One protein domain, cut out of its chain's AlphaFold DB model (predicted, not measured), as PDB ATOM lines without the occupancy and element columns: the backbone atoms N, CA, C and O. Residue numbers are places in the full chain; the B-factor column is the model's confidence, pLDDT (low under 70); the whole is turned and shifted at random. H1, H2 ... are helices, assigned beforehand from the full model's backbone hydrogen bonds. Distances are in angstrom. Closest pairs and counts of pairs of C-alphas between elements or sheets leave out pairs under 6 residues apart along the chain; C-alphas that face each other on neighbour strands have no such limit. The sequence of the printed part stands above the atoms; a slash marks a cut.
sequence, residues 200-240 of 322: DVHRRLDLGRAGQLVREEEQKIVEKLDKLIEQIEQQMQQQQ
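This is residues 200 to 240 of the 322 residues of an uncharacterized protein of Planctomycetes bacterium (UniProt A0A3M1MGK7). A short helix, H1, folds back beside the first turns of one long helix, H2, and the rest of H2 sticks out as a long arm, residues 222 to 240, that makes most of the length. The printed part has 41 residues with two named helices, H1 then H2, and no named strand; the class is all helix. It is extended, a rod spanning 47 by 15 by 8 A, with a radius of gyration of the C-alphas of 15.1 A.

H1, residues 200 to 206, begins with C-alpha 200 at (120.351, -23.359, 58.640) and is 9.8 A long from first to last C-alpha. A tight link of 5 residues leads to H2, residues 212 to 240, which runs 42.2 A from C-alpha 212 at (130.721, -25.088, 48.710) to C-alpha 240 at (124.343, -55.964, 76.832).

H1 and H2 form a helical hairpin and run opposite ways at a steep tilt of 42 degrees. H2 touches H1 with residues 214 to 218 alone; the closest C-alphas, of Val 201 and Val 214, are 6.3 A apart. In both helices every O i to N i+4 pair is within hydrogen-bond range.

The two C-alphas farthest apart, of Gly 208 and Gln 240, are 47.1 A apart. The printed part has no cut. Its mean pLDDT is 91.0, and residue 240 is under 70.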
ATOM      1  N   ASP A 200     119.537 -24.364  59.333       94.75
ATOM      2  CA  ASP A 200     120.351 -23.359  58.640       94.75
ATOM      3  C   ASP A 200     120.642 -23.761  57.186       94.75
ATOM      4  O   ASP A 200     120.450 -22.952  56.279       94.75
ATOM      5  N   VAL A 201     120.999 -25.025  56.929       95.38
ATOM      6  CA  VAL A 201     121.166 -25.552  55.562       95.38
ATOM      7  C   VAL A 201     119.887 -25.356  54.747       95.38
ATOM      8  O   VAL A 201     119.935 -24.805  53.646       95.38
ATOM      9  N   HIS A 202     118.727 -25.715  55.304       95.12
ATOM     10  CA  HIS A 202     117.442 -25.506  54.640       95.12
ATOM     11  C   HIS A 202     117.195 -24.026  54.310       95.12
ATOM     12  O   HIS A 202     116.856 -23.701  53.172       95.12
ATOM     13  N   ARG A 203     117.452 -23.115  55.259       95.81
ATOM     14  CA  ARG A 203     117.378 -21.661  55.025       95.81
ATOM     15  C   ARG A 203     118.288 -21.230  53.875       95.81
ATOM     16  O   ARG A 203     117.869 -20.444  53.027       95.81
ATOM     17  N   ARG A 204     119.538 -21.700  53.841       95.00
ATOM     18  CA  ARG A 204     120.499 -21.347  52.782       95.00
ATOM     19  C   ARG A 204     120.019 -21.832  51.413       95.00
ATOM     20  O   ARG A 204     120.095 -21.069  50.449       95.00
ATOM     21  N   LEU A 205     119.467 -23.042  51.337       94.81
ATOM     22  CA  LEU A 205     118.887 -23.596  50.111       94.81
ATOM     23  C   LEU A 205     117.646 -22.817  49.646       94.81
ATOM     24  O   LEU A 205     117.540 -22.525  48.455       94.81
ATOM     25  N   ASP A 206     116.765 -22.399  50.562       94.31
ATOM     26  CA  ASP A 206     115.615 -21.528  50.257       94.31
ATOM     27  C   ASP A 206     116.053 -20.176  49.669       94.31
ATOM     28  O   ASP A 206     115.378 -19.613  48.806       94.31
ATOM     29  N   LEU A 207     117.213 -19.667  50.097       92.50
ATOM     30  CA  LEU A 207     117.851 -18.467  49.541       92.50
ATOM     31  C   LEU A 207     118.590 -18.728  48.212       92.50
ATOM     32  O   LEU A 207     119.266 -17.835  47.701       92.50
ATOM     33  N   GLY A 208     118.505 -19.941  47.658       92.06
ATOM     34  CA  GLY A 208     119.175 -20.338  46.419       92.06
ATOM     35  C   GLY A 208     120.685 -20.562  46.560       92.06
ATOM     36  O   GLY A 208     121.395 -20.605  45.554       92.06
ATOM     37  N   ARG A 209     121.208 -20.699  47.785       90.31
ATOM     38  CA  ARG A 209     122.634 -20.944  48.046       90.31
ATOM     39  C   ARG A 209     122.873 -22.451  48.117       90.31
ATOM     40  O   ARG A 209     122.495 -23.084  49.090       90.31
ATOM     41  N   ALA A 210     123.532 -23.014  47.107       87.44
ATOM     42  CA  ALA A 210     123.936 -24.433  47.058       87.44
ATOM     43  C   ALA A 210     125.450 -24.602  46.787       87.44
ATOM     44  O   ALA A 210     125.906 -25.568  46.165       87.44
ATOM     45  N   GLY A 211     126.228 -23.591  47.188       88.81
ATOM     46  CA  GLY A 211     127.676 -23.529  46.989       88.81
ATOM     47  C   GLY A 211     128.465 -24.409  47.960       88.81
ATOM     48  O   GLY A 211     127.898 -25.150  48.759       88.81
ATOM     49  N   GLN A 212     129.793 -24.289  47.904       90.31
ATOM     50  CA  GLN A 212     130.721 -25.088  48.710       90.31
ATOM     51  C   GLN A 212     130.461 -24.975  50.219       90.31
ATOM     52  O   GLN A 212     130.384 -26.001  50.881       90.31
ATOM     53  N   LEU A 213     130.217 -23.763  50.730       87.12
ATOM     54  CA  LEU A 213     129.922 -23.541  52.152       87.12
ATOM     55  C   LEU A 213     128.742 -24.388  52.654       87.12
ATOM     56  O   LEU A 213     128.791 -24.912  53.755       87.12
ATOM     57  N   VAL A 214     127.683 -24.544  51.850       91.62
ATOM     58  CA  VAL A 214     126.509 -25.340  52.254       91.62
ATOM     59  C   VAL A 214     126.848 -26.824  52.306       91.62
ATOM     60  O   VAL A 214     126.453 -27.497  53.246       91.62
ATOM     61  N   ARG A 215     127.642 -27.312  51.350       91.06
ATOM     62  CA  ARG A 215     128.092 -28.712  51.331       91.06
ATOM     63  C   ARG A 215     129.019 -29.035  52.497       91.06
ATOM     64  O   ARG A 215     128.974 -30.138  53.021       91.06
ATOM     65  N   GLU A 216     129.859 -28.085  52.895       93.31
ATOM     66  CA  GLU A 216     130.714 -28.226  54.076       93.31
ATOM     67  C   GLU A 216     129.872 -28.323  55.355       93.31
ATOM     68  O   GLU A 216     130.137 -29.186  56.187       93.31
ATOM     69  N   GLU A 217     128.820 -27.510  55.496       91.62
ATOM     70  CA  GLU A 217     127.871 -27.638  56.614       91.62
ATOM     71  C   GLU A 217     127.097 -28.969  56.577       91.62
ATOM     72  O   GLU A 217     126.956 -29.628  57.607       91.62
ATOM     73  N   GLU A 218     126.652 -29.422  55.400       91.88
ATOM     74  CA  GLU A 218     126.028 -30.744  55.223       91.88
ATOM     75  C   GLU A 218     126.972 -31.884  55.636       91.88
ATOM     76  O   GLU A 218     126.554 -32.814  56.324       91.88
ATOM     77  N   GLN A 219     128.253 -31.795  55.283       94.81
ATOM     78  CA  GLN A 219     129.252 -32.789  55.667       94.81
ATOM     79  C   GLN A 219     129.486 -32.803  57.185       94.81
ATOM     80  O   GLN A 219     129.513 -33.876  57.787       94.81
ATOM     81  N   LYS A 220     129.565 -31.631  57.831       93.62
ATOM     82  CA  LYS A 220     129.648 -31.533  59.300       93.62
ATOM     83  C   LYS A 220     128.440 -32.174  59.987       93.62
ATOM     84  O   LYS A 220     128.590 -32.775  61.048       93.62
ATOM     85  N   ILE A 221     127.245 -32.037  59.406       94.56
ATOM     86  CA  ILE A 221     126.028 -32.688  59.910       94.56
ATOM     87  C   ILE A 221     126.177 -34.211  59.860       94.56
ATOM     88  O   ILE A 221     125.902 -34.867  60.863       94.56
ATOM     89  N   VAL A 222     126.635 -34.764  58.731       95.50
ATOM     90  CA  VAL A 222     126.869 -36.212  58.582       95.50
ATOM     91  C   VAL A 222     127.877 -36.701  59.620       95.50
ATOM     92  O   VAL A 222     127.577 -37.622  60.370       95.50
ATOM     93  N   GLU A 223     129.011 -36.016  59.758       95.75
ATOM     94  CA  GLU A 223     130.050 -36.376  60.731       95.75
ATOM     95  C   GLU A 223     129.543 -36.354  62.182       95.75
ATOM     96  O   GLU A 223     129.889 -37.224  62.982       95.75
ATOM     97  N   LYS A 224     128.712 -35.369  62.548       93.88
ATOM     98  CA  LYS A 224     128.097 -35.306  63.884       93.88
ATOM     99  C   LYS A 224     127.096 -36.443  64.107       93.88
ATOM    100  O   LYS A 224     127.056 -36.998  65.201       93.88
ATOM    101  N   LEU A 225     126.305 -36.797  63.093       95.19
ATOM    102  CA  LEU A 225     125.373 -37.925  63.172       95.19
ATOM    103  C   LEU A 225     126.108 -39.261  63.309       95.19
ATOM    104  O   LEU A 225     125.720 -40.060  64.157       95.19
ATOM    105  N   ASP A 226     127.186 -39.473  62.554       95.44
ATOM    106  CA  ASP A 226     128.001 -40.688  62.642       95.44
ATOM    107  C   ASP A 226     128.585 -40.857  64.052       95.44
ATOM    108  O   ASP A 226     128.423 -41.910  64.669       95.44
ATOM    109  N   LYS A 227     129.147 -39.787  64.633       94.75
ATOM    110  CA  LYS A 227     129.614 -39.795  66.031       94.75
ATOM    111  C   LYS A 227     128.509 -40.168  67.023       94.75
ATOM    112  O   LYS A 227     128.755 -40.918  67.965       94.75
ATOM    113  N   LEU A 228     127.300 -39.632  66.846       92.50
ATOM    114  CA  LEU A 228     126.167 -39.937  67.725       92.50
ATOM    115  C   LEU A 228     125.718 -41.396  67.596       92.50
ATOM    116  O   LEU A 228     125.397 -42.026  68.604       92.50
ATOM    117  N   ILE A 229     125.730 -41.947  66.379       93.06
ATOM    118  CA  ILE A 229     125.446 -43.365  66.133       93.06
ATOM    119  C   ILE A 229     126.483 -44.230  66.853       93.06
ATOM    120  O   ILE A 229     126.099 -45.099  67.636       93.06
ATOM    121  N   GLU A 230     127.776 -43.940  66.689       94.56
ATOM    122  CA  GLU A 230     128.856 -44.665  67.369       94.56
ATOM    123  C   GLU A 230     128.702 -44.634  68.900       94.56
ATOM    124  O   GLU A 230     128.857 -45.660  69.567       94.56
ATOM    125  N   GLN A 231     128.360 -43.477  69.479       91.50
ATOM    126  CA  GLN A 231     128.131 -43.344  70.923       91.50
ATOM    127  C   GLN A 231     126.955 -44.205  71.406       91.50
ATOM    128  O   GLN A 231     127.060 -44.870  72.440       91.50
ATOM    129  N   ILE A 232     125.843 -44.222  70.666       90.75
ATOM    130  CA  ILE A 232     124.664 -45.032  71.003       90.75
ATOM    131  C   ILE A 232     124.981 -46.528  70.867       90.75
ATOM    132  O   ILE A 232     124.615 -47.315  71.742       90.75
ATOM    133  N   GLU A 233     125.698 -46.932  69.819       91.56
ATOM    134  CA  GLU A 233     126.121 -48.323  69.622       91.56
ATOM    135  C   GLU A 233     127.029 -48.809  70.760       91.56
ATOM    136  O   GLU A 233     126.816 -49.899  71.300       91.56
ATOM    137  N   GLN A 234     127.988 -47.985  71.193       92.12
ATOM    138  CA  GLN A 234     128.843 -48.286  72.346       92.12
ATOM    139  C   GLN A 234     128.037 -48.416  73.645       92.12
ATOM    140  O   GLN A 234     128.276 -49.341  74.428       92.12
ATOM    141  N   GLN A 235     127.058 -47.534  73.877       87.19
ATOM    142  CA  GLN A 235     126.172 -47.627  75.042       87.19
ATOM    143  C   GLN A 235     125.336 -48.914  75.027       87.19
ATOM    144  O   GLN A 235     125.208 -49.571  76.065       87.19
ATOM    145  N   MET A 236     124.812 -49.318  73.864       85.19
ATOM    146  CA  MET A 236     124.066 -50.573  73.736       85.19
ATOM    147  C   MET A 236     124.948 -51.797  74.007       85.19
ATOM    148  O   MET A 236     124.530 -52.693  74.741       85.19
ATOM    149  N   GLN A 237     126.182 -51.822  73.491       84.75
ATOM    150  CA  GLN A 237     127.129 -52.913  73.757       84.75
ATOM    151  C   GLN A 237     127.473 -53.032  75.252       84.75
ATOM    152  O   GLN A 237     127.517 -54.141  75.792       84.75
ATOM    153  N   GLN A 238     127.656 -51.904  75.950       78.50
ATOM    154  CA  GLN A 238     127.916 -51.898  77.395       78.50
ATOM    155  C   GLN A 238     126.707 -52.379  78.215       78.50
ATOM    156  O   GLN A 238     126.878 -53.162  79.153       78.50
ATOM    157  N   GLN A 239     125.480 -51.986  77.849       74.75
ATOM    158  CA  GLN A 239     124.269 -52.500  78.508       74.75
ATOM    159  C   GLN A 239     124.091 -54.010  78.303       74.75
ATOM    160  O   GLN A 239     123.711 -54.720  79.238       74.75
ATOM    161  N   GLN A 240     124.428 -54.530  77.120       68.56
ATOM    162  CA  GLN A 240     124.343 -55.964  76.832       68.56
ATOM    163  C   GLN A 240     125.367 -56.788  77.640       68.56
ATOM    164  O   GLN A 240     125.067 -57.905  78.074       68.56
TER     165      GLN A 240